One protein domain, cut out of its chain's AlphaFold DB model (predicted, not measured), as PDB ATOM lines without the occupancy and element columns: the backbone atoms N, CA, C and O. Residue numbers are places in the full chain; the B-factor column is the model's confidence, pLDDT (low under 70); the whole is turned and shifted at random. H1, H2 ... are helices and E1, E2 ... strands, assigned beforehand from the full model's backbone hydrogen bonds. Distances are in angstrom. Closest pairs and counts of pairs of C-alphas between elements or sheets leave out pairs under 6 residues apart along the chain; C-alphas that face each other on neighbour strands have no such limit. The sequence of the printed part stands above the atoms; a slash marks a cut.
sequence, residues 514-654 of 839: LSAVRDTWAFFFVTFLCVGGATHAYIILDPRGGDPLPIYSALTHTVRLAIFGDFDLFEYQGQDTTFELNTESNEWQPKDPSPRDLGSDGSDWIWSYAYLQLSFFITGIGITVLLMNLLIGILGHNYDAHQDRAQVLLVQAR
ATOM      1  N   LEU A 514      65.426  36.215 -35.054       87.06
ATOM      2  CA  LEU A 514      64.291  35.360 -35.418       87.06
ATOM      3  C   LEU A 514      64.440  33.940 -34.852       87.06
ATOM      4  O   LEU A 514      63.465  33.365 -34.365       87.06
ATOM      5  N   SER A 515      65.656  33.391 -34.877       87.50
ATOM      6  CA  SER A 515      65.949  32.051 -34.353       87.50
ATOM      7  C   SER A 515      65.839  31.998 -32.827       87.50
ATOM      8  O   SER A 515      65.199  31.094 -32.293       87.50
ATOM      9  N   ALA A 516      66.356  33.008 -32.122       90.00
ATOM     10  CA  ALA A 516      66.261  33.108 -30.667       90.00
ATOM     11  C   ALA A 516      64.807  33.253 -30.188       90.00
ATOM     12  O   ALA A 516      64.399  32.591 -29.232       90.00
ATOM     13  N   VAL A 517      63.996  34.069 -30.873       87.12
ATOM     14  CA  VAL A 517      62.563  34.213 -30.565       87.12
ATOM     15  C   VAL A 517      61.828  32.891 -30.778       87.12
ATOM     16  O   VAL A 517      61.049  32.483 -29.914       87.12
ATOM     17  N   ARG A 518      62.100  32.198 -31.891       85.69
ATOM     18  CA  ARG A 518      61.504  30.890 -32.186       85.69
ATOM     19  C   ARG A 518      61.828  29.875 -31.098       85.69
ATOM     20  O   ARG A 518      60.921  29.203 -30.626       85.69
ATOM     21  N   ASP A 519      63.081  29.776 -30.677       85.75
ATOM     22  CA  ASP A 519      63.499  28.765 -29.702       85.75
ATOM     23  C   ASP A 519      62.995  29.090 -28.276       85.75
ATOM     24  O   ASP A 519      62.850  28.201 -27.439       85.75
ATOM     25  N   THR A 520      62.611  30.347 -28.024       89.38
ATOM     26  CA  THR A 520      62.047  30.818 -26.744       89.38
ATOM     27  C   THR A 520      60.507  30.699 -26.681       89.38
ATOM     28  O   THR A 520      59.887  31.109 -25.697       89.38
ATOM     29  N   TRP A 521      59.843  30.099 -27.683       85.69
ATOM     30  CA  TRP A 521      58.370  30.032 -27.758       85.69
ATOM     31  C   TRP A 521      57.711  29.375 -26.531       85.69
ATOM     32  O   TRP A 521      56.646  29.813 -26.090       85.69
ATOM     33  N   ALA A 522      58.350  28.356 -25.945       87.81
ATOM     34  CA  ALA A 522      57.832  27.659 -24.768       87.81
ATOM     35  C   ALA A 522      57.711  28.600 -23.559       87.81
ATOM     36  O   ALA A 522      56.762  28.506 -22.782       87.81
ATOM     37  N   PHE A 523      58.630  29.561 -23.432       88.50
ATOM     38  CA  PHE A 523      58.580  30.568 -22.378       88.50
ATOM     39  C   PHE A 523      57.418  31.550 -22.584       88.50
ATOM     40  O   PHE A 523      56.685  31.863 -21.641       88.50
ATOM     41  N   PHE A 524      57.204  32.007 -23.825       86.69
ATOM     42  CA  PHE A 524      56.046  32.840 -24.165       86.69
ATOM     43  C   PHE A 524      54.729  32.117 -23.868       86.69
ATOM     44  O   PHE A 524      53.797  32.731 -23.353       86.69
ATOM     45  N   PHE A 525      54.668  30.805 -24.113       89.81
ATOM     46  CA  PHE A 525      53.504  29.988 -23.785       89.81
ATOM     47  C   PHE A 525      53.240  29.913 -22.273       89.81
ATOM     48  O   PHE A 525      52.108  30.118 -21.840       89.81
ATOM     49  N   VAL A 526      54.274  29.699 -21.450       90.19
ATOM     50  CA  VAL A 526      54.138  29.733 -19.980       90.19
ATOM     51  C   VAL A 526      53.665  31.108 -19.506       90.19
ATOM     52  O   VAL A 526      52.728  31.195 -18.716       90.19
ATOM     53  N   THR A 527      54.248  32.182 -20.040       89.25
ATOM     54  CA  THR A 527      53.845  33.560 -19.714       89.25
ATOM     55  C   THR A 527      52.375  33.801 -20.064       89.25
ATOM     56  O   THR A 527      51.628  34.338 -19.250       89.25
ATOM     57  N   PHE A 528      51.932  33.345 -21.239       90.56
ATOM     58  CA  PHE A 528      50.536  33.429 -21.663       90.56
ATOM     59  C   PHE A 528      49.590  32.694 -20.703       90.56
ATOM     60  O   PHE A 528      48.551  33.241 -20.336       90.56
ATOM     61  N   LEU A 529      49.955  31.493 -20.234       92.19
ATOM     62  CA  LEU A 529      49.164  30.756 -19.243       92.19
ATOM     63  C   LEU A 529      49.094  31.486 -17.894       92.19
ATOM     64  O   LEU A 529      48.024  31.538 -17.287       92.19
ATOM     65  N   CYS A 530      50.196  32.088 -17.439       91.00
ATOM     66  CA  CYS A 530      50.218  32.889 -16.214       91.00
ATOM     67  C   CYS A 530      49.319  34.129 -16.324       91.00
ATOM     68  O   CYS A 530      48.523  34.386 -15.421       91.00
ATOM     69  N   VAL A 531      49.389  34.858 -17.444       91.50
ATOM     70  CA  VAL A 531      48.513  36.011 -17.716       91.50
ATOM     71  C   VAL A 531      47.052  35.571 -17.804       91.50
ATOM     72  O   VAL A 531      46.185  36.231 -17.236       91.50
ATOM     73  N   GLY A 532      46.761  34.438 -18.448       92.38
ATOM     74  CA  GLY A 532      45.415  33.865 -18.495       92.38
ATOM     75  C   GLY A 532      44.878  33.504 -17.106       92.38
ATOM     76  O   GLY A 532      43.731  33.817 -16.792       92.38
ATOM     77  N   GLY A 533      45.716  32.922 -16.243       91.81
ATOM     78  CA  GLY A 533      45.372  32.629 -14.851       91.81
ATOM     79  C   GLY A 533      45.082  33.889 -14.031       91.81
ATOM     80  O   GLY A 533      44.062  33.952 -13.347       91.81
ATOM     81  N   ALA A 534      45.928  34.918 -14.148       90.31
ATOM     82  CA  ALA A 534      45.719  36.205 -13.486       90.31
ATOM     83  C   ALA A 534      44.459  36.925 -14.003       90.31
ATOM     84  O   ALA A 534      43.687  37.466 -13.214       90.31
ATOM     85  N   THR A 535      44.199  36.847 -15.311       91.75
ATOM     86  CA  THR A 535      42.996  37.412 -15.940       91.75
ATOM     87  C   THR A 535      41.748  36.719 -15.407       91.75
ATOM     88  O   THR A 535      40.768  37.375 -15.067       91.75
ATOM     89  N   HIS A 536      41.780  35.391 -15.281       91.00
ATOM     90  CA  HIS A 536      40.662  34.628 -14.742       91.00
ATOM     91  C   HIS A 536      40.387  34.973 -13.272       91.00
ATOM     92  O   HIS A 536      39.232  35.160 -12.900       91.00
ATOM     93  N   ALA A 537      41.434  35.138 -12.457       87.50
ATOM     94  CA  ALA A 537      41.289  35.601 -11.078       87.50
ATOM     95  C   ALA A 537      40.666  37.007 -11.006       87.50
ATOM     96  O   ALA A 537      39.771  37.235 -10.199       87.50
ATOM     97  N   TYR A 538      41.082  37.924 -11.884       87.44
ATOM     98  CA  TYR A 538      40.526  39.277 -11.953       87.44
ATOM     99  C   TYR A 538      39.044  39.291 -12.351       87.44
ATOM    100  O   TYR A 538      38.260  40.029 -11.762       87.44
ATOM    101  N   ILE A 539      38.638  38.438 -13.301       87.38
ATOM    102  CA  ILE A 539      37.227  38.287 -13.705       87.38
ATOM    103  C   ILE A 539      36.362  37.824 -12.528       87.38
ATOM    104  O   ILE A 539      35.251  38.313 -12.366       87.38
ATOM    105  N   ILE A 540      36.858  36.891 -11.709       83.94
ATOM    106  CA  ILE A 540      36.118  36.378 -10.543       83.94
ATOM    107  C   ILE A 540      35.938  37.465  -9.476       83.94
ATOM    108  O   ILE A 540      34.914  37.485  -8.798       83.94
ATOM    109  N   LEU A 541      36.930  38.344  -9.313       80.19
ATOM    110  CA  LEU A 541      36.915  39.405  -8.304       80.19
ATOM    111  C   LEU A 541      36.026  40.597  -8.687       80.19
ATOM    112  O   LEU A 541      35.638  41.339  -7.790       80.19
ATOM    113  N   ASP A 542      35.738  40.776  -9.982       81.56
ATOM    114  CA  ASP A 542      34.887  41.830 -10.559       81.56
ATOM    115  C   ASP A 542      34.990  43.202  -9.849       81.56
ATOM    116  O   ASP A 542      33.999  43.726  -9.334       81.56
ATOM    117  N   PRO A 543      36.193  43.811  -9.779       76.31
ATOM    118  CA  PRO A 543      36.403  45.030  -8.996       76.31
ATOM    119  C   PRO A 543      35.662  46.258  -9.545       76.31
ATOM    120  O   PRO A 543      35.370  47.175  -8.784       76.31
ATOM    121  N   ARG A 544      35.376  46.294 -10.854       73.50
ATOM    122  CA  ARG A 544      34.747  47.441 -11.533       73.50
ATOM    123  C   ARG A 544      33.232  47.327 -11.669       73.50
ATOM    124  O   ARG A 544      32.614  48.358 -11.895       73.50
ATOM    125  N   GLY A 545      32.654  46.127 -11.540       68.06
ATOM    126  CA  GLY A 545      31.210  45.880 -11.494       68.06
ATOM    127  C   GLY A 545      30.391  46.683 -12.511       68.06
ATOM    128  O   GLY A 545      29.899  47.764 -12.203       68.06
ATOM    129  N   GLY A 546      30.184  46.147 -13.718       71.00
ATOM    130  CA  GLY A 546      29.354  46.805 -14.743       71.00
ATOM    131  C   GLY A 546      30.064  47.164 -16.048       71.00
ATOM    132  O   GLY A 546      29.502  47.894 -16.867       71.00
ATOM    133  N   ASP A 547      31.262  46.624 -16.283       77.56
ATOM    134  CA  ASP A 547      31.919  46.737 -17.584       77.56
ATOM    135  C   ASP A 547      31.090  46.036 -18.680       77.56
ATOM    136  O   ASP A 547      30.701  44.873 -18.525       77.56
ATOM    137  N   PRO A 548      30.859  46.681 -19.841       77.75
ATOM    138  CA  PRO A 548      30.068  46.092 -20.923       77.75
ATOM    139  C   PRO A 548      30.739  44.862 -21.560       77.75
ATOM    140  O   PRO A 548      30.064  44.038 -22.173       77.75
ATOM    141  N   LEU A 549      32.068  44.733 -21.432       85.12
ATOM    142  CA  LEU A 549      32.873  43.621 -21.948       85.12
ATOM    143  C   LEU A 549      33.874  43.147 -20.875       85.12
ATOM    144  O   LEU A 549      35.060  43.488 -20.948       85.12
ATOM    145  N   PRO A 550      33.432  42.337 -19.894       82.25
ATOM    146  CA  PRO A 550      34.225  42.016 -18.703       82.25
ATOM    147  C   PRO A 550      35.511  41.246 -19.028       82.25
ATOM    148  O   PRO A 550      36.566  41.534 -18.474       82.25
ATOM    149  N   ILE A 551      35.466  40.319 -19.994       87.88
ATOM    150  CA  ILE A 551      36.641  39.523 -20.396       87.88
ATOM    151  C   ILE A 551      37.721  40.406 -21.039       87.88
ATOM    152  O   ILE A 551      38.903  40.257 -20.738       87.88
ATOM    153  N   TYR A 552      37.328  41.322 -21.928       87.56
ATOM    154  CA  TYR A 552      38.269  42.199 -22.633       87.56
ATOM    155  C   TYR A 552      38.911  43.217 -21.686       87.56
ATOM    156  O   TYR A 552      40.127  43.413 -21.727       87.56
ATOM    157  N   SER A 553      38.096  43.829 -20.822       85.31
ATOM    158  CA  SER A 553      38.546  44.764 -19.786       85.31
ATOM    159  C   SER A 553      39.567  44.086 -18.863       85.31
ATOM    160  O   SER A 553      40.722  44.509 -18.787       85.31
ATOM    161  N   ALA A 554      39.198  42.934 -18.291       88.38
ATOM    162  CA  ALA A 554      40.060  42.147 -17.416       88.38
ATOM    163  C   ALA A 554      41.382  41.735 -18.077       88.38
ATOM    164  O   ALA A 554      42.446  41.865 -17.465       88.38
ATOM    165  N   LEU A 555      41.334  41.257 -19.327       90.56
ATOM    166  CA  LEU A 555      42.531  40.863 -20.068       90.56
ATOM    167  C   LEU A 555      43.450  42.063 -20.308       90.56
ATOM    168  O   LEU A 555      44.653  41.960 -20.093       90.56
ATOM    169  N   THR A 556      42.897  43.204 -20.718       88.88
ATOM    170  CA  THR A 556      43.676  44.418 -20.997       88.88
ATOM    171  C   THR A 556      44.358  44.939 -19.734       88.88
ATOM    172  O   THR A 556      45.552  45.228 -19.759       88.88
ATOM    173  N   HIS A 557      43.631  45.001 -18.617       87.31
ATOM    174  CA  HIS A 557      44.173  45.413 -17.321       87.31
ATOM    175  C   HIS A 557      45.259  44.460 -16.821       87.31
ATOM    176  O   HIS A 557      46.332  44.893 -16.403       87.31
ATOM    177  N   THR A 558      45.023  43.153 -16.941       89.19
ATOM    178  CA  THR A 558      46.004  42.144 -16.533       89.19
ATOM    179  C   THR A 558      47.248  42.182 -17.418       89.19
ATOM    180  O   THR A 558      48.350  42.085 -16.898       89.19
ATOM    181  N   VAL A 559      47.114  42.365 -18.735       90.88
ATOM    182  CA  VAL A 559      48.254  42.494 -19.662       90.88
ATOM    183  C   VAL A 559      49.063  43.762 -19.384       90.88
ATOM    184  O   VAL A 559      50.292  43.694 -19.362       90.88
ATOM    185  N   ARG A 560      48.401  44.899 -19.131       90.31
ATOM    186  CA  ARG A 560      49.060  46.156 -18.737       90.31
ATOM    187  C   ARG A 560      49.876  45.987 -17.458       90.31
ATOM    188  O   ARG A 560      51.057  46.314 -17.441       90.31
ATOM    189  N   LEU A 561      49.309  45.344 -16.437       89.69
ATOM    190  CA  LEU A 561      50.039  45.031 -15.205       89.69
ATOM    191  C   LEU A 561      51.191  44.037 -15.434       89.69
ATOM    192  O   LEU A 561      52.326  44.281 -15.030       89.69
ATOM    193  N   ALA A 562      50.891  42.900 -16.058       87.81
ATOM    194  CA  ALA A 562      51.771  41.737 -16.096       87.81
ATOM    195  C   ALA A 562      52.914  41.850 -17.114       87.81
ATOM    196  O   ALA A 562      54.006  41.351 -16.856       87.81
ATOM    197  N   ILE A 563      52.665  42.454 -18.280       87.44
ATOM    198  CA  ILE A 563      53.644  42.538 -19.374       87.44
ATOM    199  C   ILE A 563      54.288  43.924 -19.419       87.44
ATOM    200  O   ILE A 563      55.512  44.020 -19.467       87.44
ATOM    201  N   PHE A 564      53.484  44.991 -19.410       87.19
ATOM    202  CA  PHE A 564      53.998  46.358 -19.558       87.19
ATOM    203  C   PHE A 564      54.427  46.989 -18.230       87.19
ATOM    204  O   PHE A 564      55.316  47.838 -18.225       87.19
ATOM    205  N   GLY A 565      53.838  46.559 -17.112       84.38
ATOM    206  CA  GLY A 565      54.101  47.130 -15.793       84.38
ATOM    207  C   GLY A 565      53.626  48.578 -15.644       84.38
ATOM    208  O   GLY A 565      54.081  49.264 -14.737       84.38
ATOM    209  N   ASP A 566      52.741  49.052 -16.526       84.19
ATOM    210  CA  ASP A 566      52.262  50.440 -16.607       84.19
ATOM    211  C   ASP A 566      50.877  50.632 -15.959       84.19
ATOM    212  O   ASP A 566      50.098  51.505 -16.354       84.19
ATOM    213  N   PHE A 567      50.545  49.767 -14.999       80.25
ATOM    214  CA  PHE A 567      49.219  49.671 -14.404       80.25
ATOM    215  C   PHE A 567      49.295  49.798 -12.885       80.25
ATOM    216  O   PHE A 567      49.876  48.945 -12.209       80.25
ATOM    217  N   ASP A 568      48.694  50.861 -12.355       82.00
ATOM    218  CA  ASP A 568      48.764  51.184 -10.934       82.00
ATOM    219  C   ASP A 568      47.715  50.424 -10.113       82.00
ATOM    220  O   ASP A 568      46.673  49.985 -10.608       82.00
ATOM    221  N   LEU A 569      47.975  50.291  -8.809       82.88
ATOM    222  CA  LEU A 569      47.126  49.522  -7.897       82.88
ATOM    223  C   LEU A 569      45.684  50.050  -7.836       82.88
ATOM    224  O   LEU A 569      44.754  49.249  -7.801       82.88
ATOM    225  N   PHE A 570      45.486  51.371  -7.848       78.31
ATOM    226  CA  PHE A 570      44.147  51.973  -7.829       78.31
ATOM    227  C   PHE A 570      43.364  51.658  -9.113       78.31
ATOM    228  O   PHE A 570      42.195  51.275  -9.047       78.31
ATOM    229  N   GLU A 571      44.035  51.687 -10.271       80.00
ATOM    230  CA  GLU A 571      43.436  51.328 -11.564       80.00
ATOM    231  C   GLU A 571      43.023  49.838 -11.582       80.00
ATOM    232  O   GLU A 571      41.957  49.494 -12.105       80.00
ATOM    233  N   TYR A 572      43.814  48.970 -10.934       82.56
ATOM    234  CA  TYR A 572      43.549  47.532 -10.746       82.56
ATOM    235  C   TYR A 572      42.468  47.221  -9.713       82.56
ATOM    236  O   TYR A 572      41.791  46.203  -9.808       82.56
ATOM    237  N   GLN A 573      42.244  48.113  -8.756       80.88
ATOM    238  CA  GLN A 573      41.123  48.017  -7.825       80.88
ATOM    239  C   GLN A 573      39.814  48.549  -8.419       80.88
ATOM    240  O   GLN A 573      38.791  48.501  -7.746       80.88
ATOM    241  N   GLY A 574      39.827  49.042  -9.663       75.94
ATOM    242  CA  GLY A 574      38.649  49.651 -10.277       75.94
ATOM    243  C   GLY A 574      38.282  51.006  -9.682       75.94
ATOM    244  O   GLY A 574      37.145  51.446  -9.813       75.94
ATOM    245  N   GLN A 575      39.235  51.652  -9.013       73.81
ATOM    246  CA  GLN A 575      39.037  52.918  -8.337       73.81
ATOM    247  C   GLN A 575      39.552  54.060  -9.210       73.81
ATOM    248  O   GLN A 575      40.755  54.310  -9.282       73.81
ATOM    249  N   ASP A 576      38.626  54.763  -9.857       68.12
ATOM    250  CA  ASP A 576      38.933  55.988 -10.588       68.12
ATOM    251  C   ASP A 576      38.891  57.197  -9.642       68.12
ATOM    252  O   ASP A 576      38.072  57.273  -8.720       68.12
ATOM    253  N   THR A 577      39.762  58.179  -9.875       67.25
ATOM    254  CA  THR A 577      39.705  59.458  -9.159       67.25
ATOM    255  C   THR A 577      38.445  60.211  -9.575       67.25
ATOM    256  O   THR A 577      38.311  60.697 -10.699       67.25
ATOM    257  N   THR A 578      37.489  60.303  -8.655       69.19
ATOM    258  CA  THR A 578      36.251  61.061  -8.863       69.19
ATOM    259  C   THR A 578      36.413  62.462  -8.297       69.19
ATOM    260  O   THR A 578      37.112  62.674  -7.309       69.19
ATOM    261  N   PHE A 579      35.792  63.447  -8.937       77.62
ATOM    262  CA  PHE A 579      35.750  64.806  -8.411       77.62
ATOM    263  C   PHE A 579      34.412  65.011  -7.708       77.62
ATOM    264  O   PHE A 579      33.361  64.777  -8.305       77.62
ATOM    265  N   GLU A 580      34.439  65.468  -6.459       79.50
ATOM    266  CA  GLU A 580      33.246  65.923  -5.749       79.50
ATOM    267  C   GLU A 580      33.211  67.450  -5.739       79.50
ATOM    268  O   GLU A 580      34.222  68.121  -5.516       79.50
ATOM    269  N   LEU A 581      32.035  68.017  -6.014       83.75
ATOM    270  CA  LEU A 581      31.827  69.452  -5.895       83.75
ATOM    271  C   LEU A 581      31.747  69.794  -4.407       83.75
ATOM    272  O   LEU A 581      30.791  69.410  -3.730       83.75
ATOM    273  N   ASN A 582      32.730  70.533  -3.903       83.06
ATOM    274  CA  ASN A 582      32.671  71.038  -2.544       83.06
ATOM    275  C   ASN A 582      31.563  72.098  -2.467       83.06
ATOM    276  O   ASN A 582      31.667  73.169  -3.065       83.06
ATOM    277  N   THR A 583      30.488  71.801  -1.737       82.88
ATOM    278  CA  THR A 583      29.304  72.666  -1.629       82.88
ATOM    279  C   THR A 583      29.580  74.009  -0.948       82.88
ATOM    280  O   THR A 583      28.767  74.920  -1.075       82.88
ATOM    281  N   GLU A 584      30.705  74.150  -0.238       84.19
ATOM    282  CA  GLU A 584      31.084  75.384   0.462       84.19
ATOM    283  C   GLU A 584      31.971  76.306  -0.387       84.19
ATOM    284  O   GLU A 584      31.784  77.522  -0.366       84.19
ATOM    285  N   SER A 585      32.916  75.752  -1.157       82.25
ATOM    286  CA  SER A 585      33.814  76.533  -2.025       82.25
ATOM    287  C   SER A 585      33.374  76.584  -3.490       82.25
ATOM    288  O   SER A 585      33.901  77.385  -4.257       82.25
ATOM    289  N   ASN A 586      32.395  75.761  -3.883       85.50
ATOM    290  CA  ASN A 586      31.920  75.585  -5.258       85.50
ATOM    291  C   ASN A 586      33.032  75.168  -6.247       85.50
ATOM    292  O   ASN A 586      32.933  75.404  -7.451       85.50
ATOM    293  N   GLU A 587      34.093  74.550  -5.728       86.12
ATOM    294  CA  GLU A 587      35.220  74.016  -6.491       86.12
ATOM    295  C   GLU A 587      35.151  72.489  -6.528       86.12
ATOM    296  O   GLU A 587      34.790  71.837  -5.547       86.12
ATOM    297  N   TRP A 588      35.518  71.911  -7.670       82.75
ATOM    298  CA  TRP A 588      35.679  70.469  -7.813       82.75
ATOM    299  C   TRP A 588      36.960  70.035  -7.108       82.75
ATOM    300  O   TRP A 588      38.053  70.435  -7.511       82.75
ATOM    301  N   GLN A 589      36.830  69.216  -6.069       82.00
ATOM    302  CA  GLN A 589      37.966  68.638  -5.361       82.00
ATOM    303  C   GLN A 589      38.090  67.154  -5.715       82.00
ATOM    304  O   GLN A 589      37.071  66.465  -5.804       82.00
ATOM    305  N   PRO A 590      39.313  66.646  -5.948       78.69
ATOM    306  CA  PRO A 590      39.521  65.218  -6.128       78.69
ATOM    307  C   PRO A 590      39.168  64.503  -4.822       78.69
ATOM    308  O   PRO A 590      39.652  64.871  -3.750       78.69
ATOM    309  N   LYS A 591      38.303  63.496  -4.913       73.75
ATOM    310  CA  LYS A 591      37.968  62.597  -3.818       73.75
ATOM    311  C   LYS A 591      38.815  61.340  -3.964       73.75
ATOM    312  O   LYS A 591      38.686  60.617  -4.954       73.75
ATOM    313  N   ASP A 592      39.659  61.081  -2.972       67.50
ATOM    314  CA  ASP A 592      40.426  59.842  -2.938       67.50
ATOM    315  C   ASP A 592      39.476  58.648  -2.745       67.50
ATOM    316  O   ASP A 592      38.596  58.690  -1.875       67.50
ATOM    317  N   PRO A 593      39.623  57.590  -3.553       67.56
ATOM    318  CA  PRO A 593      38.755  56.427  -3.470       67.56
ATOM    319  C   PRO A 593      38.986  55.662  -2.159       67.56
ATOM    320  O   PRO A 593      40.117  55.539  -1.679       67.56
ATOM    321  N   SER A 594      37.913  55.143  -1.550       71.44
ATOM    322  CA  SER A 594      37.998  54.430  -0.274       71.44
ATOM    323  C   SER A 594      37.943  52.910  -0.478       71.44
ATOM    324  O   SER A 594      37.210  52.422  -1.337       71.44
ATOM    325  N   PRO A 595      38.641  52.099   0.340       70.44
ATOM    326  CA  PRO A 595      38.565  50.635   0.249       70.44
ATOM    327  C   PRO A 595      37.156  50.049   0.433       70.44
ATOM    328  O   PRO A 595      36.939  48.879   0.140       70.44
ATOM    329  N   ARG A 596      36.206  50.837   0.956       69.38
ATOM    330  CA  ARG A 596      34.810  50.428   1.174       69.38
ATOM    331  C   ARG A 596      33.960  50.501  -0.088       69.38
ATOM    332  O   ARG A 596      32.878  49.929  -0.101       69.38
ATOM    333  N   ASP A 597      34.463  51.167  -1.123       68.06
ATOM    334  CA  ASP A 597      33.790  51.313  -2.413       68.06
ATOM    335  C   ASP A 597      33.990  50.070  -3.312       68.06
ATOM    336  O   ASP A 597      33.568  50.057  -4.462       68.06
ATOM    337  N   LEU A 598      34.641  49.018  -2.792       66.44
ATOM    338  CA  LEU A 598      34.929  47.757  -3.482       66.44
ATOM    339  C   LEU A 598      33.849  46.685  -3.247       66.44
ATOM    340  O   LEU A 598      33.564  46.315  -2.104       66.44
ATOM    341  N   GLY A 599      33.356  46.099  -4.345       58.03
ATOM    342  CA  GLY A 599      32.394  44.989  -4.373       58.03
ATOM    343  C   GLY A 599      30.936  45.438  -4.543       58.03
ATOM    344  O   GLY A 599      30.567  46.531  -4.127       58.03
ATOM    345  N   SER A 600      30.084  44.588  -5.139       56.03
ATOM    346  CA  SER A 600      28.693  44.958  -5.474       56.03
ATOM    347  C   SER A 600      27.801  45.234  -4.255       56.03
ATOM    348  O   SER A 600      26.862  46.018  -4.358       56.03
ATOM    349  N   ASP A 601      28.106  44.617  -3.103       57.94
ATOM    350  CA  ASP A 601      27.194  44.550  -1.946       57.94
ATOM    351  C   ASP A 601      27.788  45.128  -0.640       57.94
ATOM    352  O   ASP A 601      27.169  45.031   0.422       57.94
ATOM    353  N   GLY A 602      28.989  45.724  -0.674       60.00
ATOM    354  CA  GLY A 602      29.594  46.475   0.445       60.00
ATOM    355  C   GLY A 602      29.887  45.706   1.749       60.00
ATOM    356  O   GLY A 602      30.445  46.288   2.679       60.00
ATOM    357  N   SER A 603      29.541  44.418   1.858       64.19
ATOM    358  CA  SER A 603      29.705  43.603   3.078       64.19
ATOM    359  C   SER A 603      31.025  42.816   3.138       64.19
ATOM    360  O   SER A 603      31.579  42.665   4.226       64.19
ATOM    361  N   ASP A 604      31.591  42.436   1.986       68.94
ATOM    362  CA  ASP A 604      32.820  41.624   1.869       68.94
ATOM    363  C   ASP A 604      34.067  42.417   1.418       68.94
ATOM    364  O   ASP A 604      35.104  41.841   1.079       68.94
ATOM    365  N   TRP A 605      34.001  43.754   1.457       74.75
ATOM    366  CA  TRP A 605      35.031  44.667   0.927       74.75
ATOM    367  C   TRP A 605      36.451  44.392   1.449       74.75
ATOM    368  O   TRP A 605      37.421  44.553   0.714       74.75
ATOM    369  N   ILE A 606      36.593  43.925   2.696       79.00
ATOM    370  CA  ILE A 606      37.893  43.620   3.324       79.00
ATOM    371  C   ILE A 606      38.599  42.473   2.598       79.00
ATOM    372  O   ILE A 606      39.797  42.554   2.321       79.00
ATOM    373  N   TRP A 607      37.862  41.402   2.297       80.00
ATOM    374  CA  TRP A 607      38.425  40.223   1.654       80.00
ATOM    375  C   TRP A 607      38.719  40.509   0.186       80.00
ATOM    376  O   TRP A 607      39.827  40.227  -0.260       80.00
ATOM    377  N   SER A 608      37.799  41.155  -0.535       78.31
ATOM    378  CA  SER A 608      38.021  41.562  -1.929       78.31
ATOM    379  C   SER A 608      39.227  42.494  -2.070       78.31
ATOM    380  O   SER A 608      40.077  42.273  -2.930       78.31
ATOM    381  N   TYR A 609      39.370  43.477  -1.173       81.50
ATOM    382  CA  TYR A 609      40.527  44.373  -1.134       81.50
ATOM    383  C   TYR A 609      41.840  43.617  -0.890       81.50
ATOM    384  O   TYR A 609      42.812  43.811  -1.624       81.50
ATOM    385  N   ALA A 610      41.872  42.716   0.097       84.62
ATOM    386  CA  ALA A 610      43.061  41.924   0.406       84.62
ATOM    387  C   ALA A 610      43.446  40.971  -0.742       84.62
ATOM    388  O   ALA A 610      44.625  40.870  -1.085       84.62
ATOM    389  N   TYR A 611      42.468  40.305  -1.367       85.62
ATOM    390  CA  TYR A 611      42.702  39.422  -2.511       85.62
ATOM    391  C   TYR A 611      43.200  40.183  -3.741       85.62
ATOM    392  O   TYR A 611      44.136  39.708  -4.378       85.62
ATOM    393  N   LEU A 612      42.647  41.364  -4.044       85.94
ATOM    394  CA  LEU A 612      43.097  42.210  -5.158       85.94
ATOM    395  C   LEU A 612      44.519  42.735  -4.955       85.94
ATOM    396  O   LEU A 612      45.311  42.752  -5.893       85.94
ATOM    397  N   GLN A 613      44.875  43.142  -3.735       87.50
ATOM    398  CA  GLN A 613      46.255  43.532  -3.436       87.50
ATOM    399  C   GLN A 613      47.209  42.351  -3.578       87.50
ATOM    400  O   GLN A 613      48.264  42.472  -4.198       87.50
ATOM    401  N   LEU A 614      46.836  41.191  -3.035       88.88
ATOM    402  CA  LEU A 614      47.648  39.990  -3.149       88.88
ATOM    403  C   LEU A 614      47.809  39.564  -4.615       88.88
ATOM    404  O   LEU A 614      48.925  39.257  -5.029       88.88
ATOM    405  N   SER A 615      46.739  39.584  -5.415       87.62
ATOM    406  CA  SER A 615      46.803  39.246  -6.838       87.62
ATOM    407  C   SER A 615      47.625  40.265  -7.626       87.62
ATOM    408  O   SER A 615      48.400  39.853  -8.488       87.62
ATOM    409  N   PHE A 616      47.544  41.556  -7.290       90.31
ATOM    410  CA  PHE A 616      48.395  42.600  -7.860       90.31
ATOM    411  C   PHE A 616      49.877  42.319  -7.591       90.31
ATOM    412  O   PHE A 616      50.667  42.251  -8.530       90.31
ATOM    413  N   PHE A 617      50.262  42.079  -6.333       90.69
ATOM    414  CA  PHE A 617      51.659  41.807  -5.982       90.69
ATOM    415  C   PHE A 617      52.160  40.484  -6.563       90.69
ATOM    416  O   PHE A 617      53.277  40.438  -7.072       90.69
ATOM    417  N   ILE A 618      51.354  39.416  -6.534       90.62
ATOM    418  CA  ILE A 618      51.723  38.126  -7.136       90.62
ATOM    419  C   ILE A 618      51.905  38.273  -8.647       90.62
ATOM    420  O   ILE A 618      52.873  37.748  -9.192       90.62
ATOM    421  N   THR A 619      51.015  38.996  -9.325       90.38
ATOM    422  CA  THR A 619      51.091  39.192 -10.779       90.38
ATOM    423  C   THR A 619      52.262  40.101 -11.150       90.38
ATOM    424  O   THR A 619      53.040  39.751 -12.033       90.38
ATOM    425  N   GLY A 620      52.450  41.219 -10.446       90.06
ATOM    426  CA  GLY A 620      53.546  42.156 -10.695       90.06
ATOM    427  C   GLY A 620      54.923  41.567 -10.372       90.06
ATOM    428  O   GLY A 620      55.839  41.625 -11.187       90.06
ATOM    429  N   ILE A 621      55.093  40.930  -9.209       91.19
ATOM    430  CA  ILE A 621      56.370  40.292  -8.851       91.19
ATOM    431  C   ILE A 621      56.588  39.033  -9.699       91.19
ATOM    432  O   ILE A 621      57.674  38.818 -10.232       91.19
ATOM    433  N   GLY A 622      55.562  38.195  -9.841       89.44
ATOM    434  CA  GLY A 622      55.645  36.923 -10.551       89.44
ATOM    435  C   GLY A 622      55.871  37.080 -12.050       89.44
ATOM    436  O   GLY A 622      56.744  36.420 -12.603       89.44
ATOM    437  N   ILE A 623      55.118  37.952 -12.720       89.25
ATOM    438  CA  ILE A 623      55.200  38.106 -14.175       89.25
ATOM    439  C   ILE A 623      56.151  39.246 -14.544       89.25
ATOM    440  O   ILE A 623      57.160  39.005 -15.206       89.25
ATOM    441  N   THR A 624      55.889  40.462 -14.068       88.00
ATOM    442  CA  THR A 624      56.643  41.657 -14.480       88.00
ATOM    443  C   THR A 624      58.087  41.639 -13.976       88.00
ATOM    444  O   THR A 624      59.002  41.955 -14.728       88.00
ATOM    445  N   VAL A 625      58.334  41.240 -12.723       89.62
ATOM    446  CA  VAL A 625      59.702  41.215 -12.169       89.62
ATOM    447  C   VAL A 625      60.419  39.905 -12.478       89.62
ATOM    448  O   VAL A 625      61.557  39.936 -12.938       89.62
ATOM    449  N   LEU A 626      59.806  38.749 -12.218       91.25
ATOM    450  CA  LEU A 626      60.489  37.465 -12.392       91.25
ATOM    451  C   LEU A 626      60.473  36.999 -13.850       91.25
ATOM    452  O   LEU A 626      61.544  36.823 -14.432       91.25
ATOM    453  N   LEU A 627      59.295  36.807 -14.458       89.69
ATOM    454  CA  LEU A 627      59.221  36.244 -15.811       89.69
ATOM    455  C   LEU A 627      59.822  37.175 -16.872       89.69
ATOM    456  O   LEU A 627      60.576  36.693 -17.710       89.69
ATOM    457  N   MET A 628      59.572  38.488 -16.850       87.62
ATOM    458  CA  MET A 628      60.134  39.375 -17.886       87.62
ATOM    459  C   MET A 628      61.661  39.499 -17.798       87.62
ATOM    460  O   MET A 628      62.337  39.468 -18.826       87.62
ATOM    461  N   ASN A 629      62.244  39.552 -16.596       90.00
ATOM    462  CA  ASN A 629      63.706  39.575 -16.461       90.00
ATOM    463  C   ASN A 629      64.342  38.223 -16.813       90.00
ATOM    464  O   ASN A 629      65.415  38.184 -17.416       90.00
ATOM    465  N   LEU A 630      63.668  37.112 -16.497       92.19
ATOM    466  CA  LEU A 630      64.100  35.784 -16.929       92.19
ATOM    467  C   LEU A 630      64.018  35.639 -18.457       92.19
ATOM    468  O   LEU A 630      64.933  35.076 -19.054       92.19
ATOM    469  N   LEU A 631      62.984  36.197 -19.097       89.69
ATOM    470  CA  LEU A 631      62.855  36.253 -20.555       89.69
ATOM    471  C   LEU A 631      64.028  36.994 -21.190       89.69
ATOM    472  O   LEU A 631      64.595  36.491 -22.152       89.69
ATOM    473  N   ILE A 632      64.420  38.152 -20.647       90.62
ATOM    474  CA  ILE A 632      65.584  38.907 -21.141       90.62
ATOM    475  C   ILE A 632      66.855  38.054 -21.043       90.62
ATOM    476  O   ILE A 632      67.623  37.995 -22.001       90.62
ATOM    477  N   GLY A 633      67.057  37.348 -19.925       93.31
ATOM    478  CA  GLY A 633      68.206  36.456 -19.743       93.31
ATOM    479  C   GLY A 633      68.224  35.277 -20.723       93.31
ATOM    480  O   GLY A 633      69.249  35.012 -21.347       93.31
ATOM    481  N   ILE A 634      67.086  34.595 -20.897       93.00
ATOM    482  CA  ILE A 634      66.947  33.461 -21.826       93.00
ATOM    483  C   ILE A 634      67.124  33.926 -23.274       93.00
ATOM    484  O   ILE A 634      67.859  33.301 -24.036       93.00
ATOM    485  N   LEU A 635      66.477  35.030 -23.652       92.06
ATOM    486  CA  LEU A 635      66.559  35.576 -25.001       92.06
ATOM    487  C   LEU A 635      67.980  36.054 -25.316       92.06
ATOM    488  O   LEU A 635      68.448  35.815 -26.422       92.06
ATOM    489  N   GLY A 636      68.670  36.670 -24.349       94.06
ATOM    490  CA  GLY A 636      70.069  37.078 -24.482       94.06
ATOM    491  C   GLY A 636      70.998  35.885 -24.711       94.06
ATOM    492  O   GLY A 636      71.726  35.864 -25.695       94.06
ATOM    493  N   HIS A 637      70.897  34.845 -23.877       94.38
ATOM    494  CA  HIS A 637      71.702  33.631 -24.041       94.38
ATOM    495  C   HIS A 637      71.451  32.931 -25.388       94.38
ATOM    496  O   HIS A 637      72.396  32.540 -26.072       94.38
ATOM    497  N   ASN A 638      70.181  32.807 -25.792       92.25
ATOM    498  CA  ASN A 638      69.816  32.215 -27.079       92.25
ATOM    499  C   ASN A 638      70.284  33.078 -28.259       92.25
ATOM    500  O   ASN A 638      70.713  32.539 -29.277       92.25
ATOM    501  N   TYR A 639      70.203  34.405 -28.142       93.81
ATOM    502  CA  TYR A 639      70.708  35.319 -29.160       93.81
ATOM    503  C   TYR A 639      72.216  35.161 -29.341       93.81
ATOM    504  O   TYR A 639      72.647  34.975 -30.475       93.81
ATOM    505  N   ASP A 640      72.994  35.150 -28.255       93.00
ATOM    506  CA  ASP A 640      74.450  34.981 -28.313       93.00
ATOM    507  C   ASP A 640      74.829  33.644 -28.972       93.00
ATOM    508  O   ASP A 640      75.639  33.613 -29.900       93.00
ATOM    509  N   ALA A 641      74.151  32.551 -28.599       89.81
ATOM    510  CA  ALA A 641      74.371  31.232 -29.197       89.81
ATOM    511  C   ALA A 641      74.095  31.198 -30.716       89.81
ATOM    512  O   ALA A 641      74.798  30.523 -31.473       89.81
ATOM    513  N   HIS A 642      73.073  31.921 -31.185       89.44
ATOM    514  CA  HIS A 642      72.764  32.030 -32.616       89.44
ATOM    515  C   HIS A 642      73.636  33.060 -33.341       89.44
ATOM    516  O   HIS A 642      73.868  32.923 -34.543       89.44
ATOM    517  N   GLN A 643      74.137  34.074 -32.635       91.62
ATOM    518  CA  GLN A 643      75.031  35.094 -33.175       91.62
ATOM    519  C   GLN A 643      76.388  34.489 -33.560       91.62
ATOM    520  O   GLN A 643      76.920  34.829 -34.620       91.62
ATOM    521  N   ASP A 644      76.892  33.525 -32.783       88.00
ATOM    522  CA  ASP A 644      78.094  32.748 -33.124       88.00
ATOM    523  C   ASP A 644      77.929  31.976 -34.448       88.00
ATOM    524  O   ASP A 644      78.877  31.809 -35.216       88.00
ATOM    525  N   ARG A 645      76.693  31.574 -34.771       86.31
ATOM    526  CA  ARG A 645      76.319  30.850 -36.000       86.31
ATOM    527  C   ARG A 645      75.739  31.758 -37.090       86.31
ATOM    528  O   ARG A 645      75.218  31.267 -38.094       86.31
ATOM    529  N   ALA A 646      75.837  33.082 -36.955       84.00
ATOM    530  CA  ALA A 646      75.151  34.022 -37.846       84.00
ATOM    531  C   ALA A 646      75.564  33.896 -39.326       84.00
ATOM    532  O   ALA A 646      74.742  34.106 -40.221       84.00
ATOM    533  N   GLN A 647      76.819  33.525 -39.605       84.12
ATOM    534  CA  GLN A 647      77.290  33.282 -40.974       84.12
ATOM    535  C   GLN A 647      76.631  32.047 -41.598       84.12
ATOM    536  O   GLN A 647      76.142  32.119 -42.725       84.12
ATOM    537  N   VAL A 648      76.550  30.948 -40.845       86.62
ATOM    538  CA  VAL A 648      75.887  29.710 -41.273       86.62
ATOM    539  C   VAL A 648      74.405  29.968 -41.540       86.62
ATOM    540  O   VAL A 648      73.892  29.612 -42.603       86.62
ATOM    541  N   LEU A 649      73.730  30.685 -40.632       85.88
ATOM    542  CA  LEU A 649      72.330  31.079 -40.804       85.88
ATOM    543  C   LEU A 649      72.123  31.923 -42.071       85.88
ATOM    544  O   LEU A 649      71.153  31.706 -42.797       85.88
ATOM    545  N   LEU A 650      73.034  32.855 -42.378       85.19
ATOM    546  CA  LEU A 650      72.966  33.673 -43.593       85.19
ATOM    547  C   LEU A 650      73.113  32.827 -44.865       85.19
ATOM    548  O   LEU A 650      72.361  33.020 -45.822       85.19
ATOM    549  N   VAL A 651      74.072  31.899 -44.884       85.19
ATOM    550  CA  VAL A 651      74.315  30.982 -46.008       85.19
ATOM    551  C   VAL A 651      73.082  30.109 -46.263       85.19
ATOM    552  O   VAL A 651      72.586  30.058 -47.392       85.19
ATOM    553  N   GLN A 652      72.514  29.515 -45.209       88.25
ATOM    554  CA  GLN A 652      71.277  28.735 -45.288       88.25
ATOM    555  C   GLN A 652      70.086  29.586 -45.753       88.25
ATOM    556  O   GLN A 652      69.329  29.171 -46.632       88.25
ATOM    557  N   ALA A 653      69.921  30.796 -45.206       86.38
ATOM    558  CA  ALA A 653      68.837  31.700 -45.582       86.38
ATOM    559  C   ALA A 653      68.919  32.102 -47.060       86.38
ATOM    560  O   ALA A 653      67.903  32.084 -47.756       86.38
ATOM    561  N   ARG A 654      70.120  32.401 -47.573       86.19
ATOM    562  CA  ARG A 654      70.340  32.684 -48.999       86.19
ATOM    563  C   ARG A 654      69.990  31.489 -49.870       86.19
ATOM    564  O   ARG A 654      69.297  31.667 -50.867       86.19
TER     565      ARG A 654
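What this domain is: This is residues 514 to 654 of the 839 residues of the protein "PsmD10 protein" of Symbiodinium sp. CCMP2592 (UniProt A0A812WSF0). Two long helices, H2 and the much longer H5, lie side by side and run opposite ways, and H3 packs aslant on both. H1, just before H2, packs on H5 near the end of that helix, H6 turns off beyond that end, and the small hairpin of E1 and E2 lies at the opposite end of the model, away from the helices. The printed part has 141 residues, with six named helices and two named strands in the order H1, H2, H3, H4, E1, E2, H5, H6; the two strands form an antiparallel sheet, and the class is mostly helix. It is only just loose, close to extended, with a radius of gyration of the C-alphas of 21.4 A and spans of 76 by 32 by 26 A.

How they stand to each other: E1, residues 578 to 581, and E2, residues 588 to 591, form an antiparallel hairpin, with 136 degrees between their directions; N 580 and O 589 are 2.9 A apart and N 591 and O 578 2.8 A, both within hydrogen-bond range. The hub is H5, residues 605 to 643, which touches four helices. H2, residues 521 to 541, touches it at a shallow tilt of 9 degrees, opposite ways, with the C-alphas of Ala 534 and Thr 619 closest at 6.7 A. H3, residues 550 to 564, touches H5 with residues 561 to 564 alone, at a steep tilt of 52 degrees, the same way; the closest C-alphas are those of Ala 562 and Thr 624, 5.1 A. H3 also touches residues 531 to 539 of H2 at a steep tilt of 50 degrees, opposite ways; the C-alphas of Thr 535 and Leu 555 are closest, 5.4 A. H1, residues 514 to 519, touches residues 635 to 642 of H5 at a steep tilt of 61 degrees, opposite ways, closest at the C-alphas of Ala 516 and Asn 638, 5.1 A. H4, residues 569 to 572, touches residues 612 to 616 of H5, with the C-alphas of Leu 569 and Phe 616 closest at 7.0 A. H6, residues 646 to 654, and H5 meet only through their link. The helix packing is mostly crossed: of the four touching pairs H1 and H5, H2 and H3, H2 and H5, and H3 and H5, one, H2 and H5, is at a shallow tilt. Each O i to N i+4 pair is within hydrogen-bond range in H1, H2, H3 and H6, and 31 of 35 in H5; H4 is too short for one.

Where its parts are: H5 measures 53.4 A, from C-alpha 605 at (35.031, 44.667, 0.927) to C-alpha 643 at (75.031, 35.094, -33.175). H2 measures 30.4 A, H3 20.3 A and H6 12.2 A, the last ending at C-alpha 654 at (70.340, 32.684, -48.999).

The domain as a whole: The C-alphas of Glu 584 and Val 651 are the two farthest apart, 77.5 A. The printed part has no cut, and the link from E2 to H5, 13 residues, is long. The mean pLDDT of the printed part is 83.8; residue 545 and residues 576 to 578, 592 to 593 and 596 to 604 are under 70.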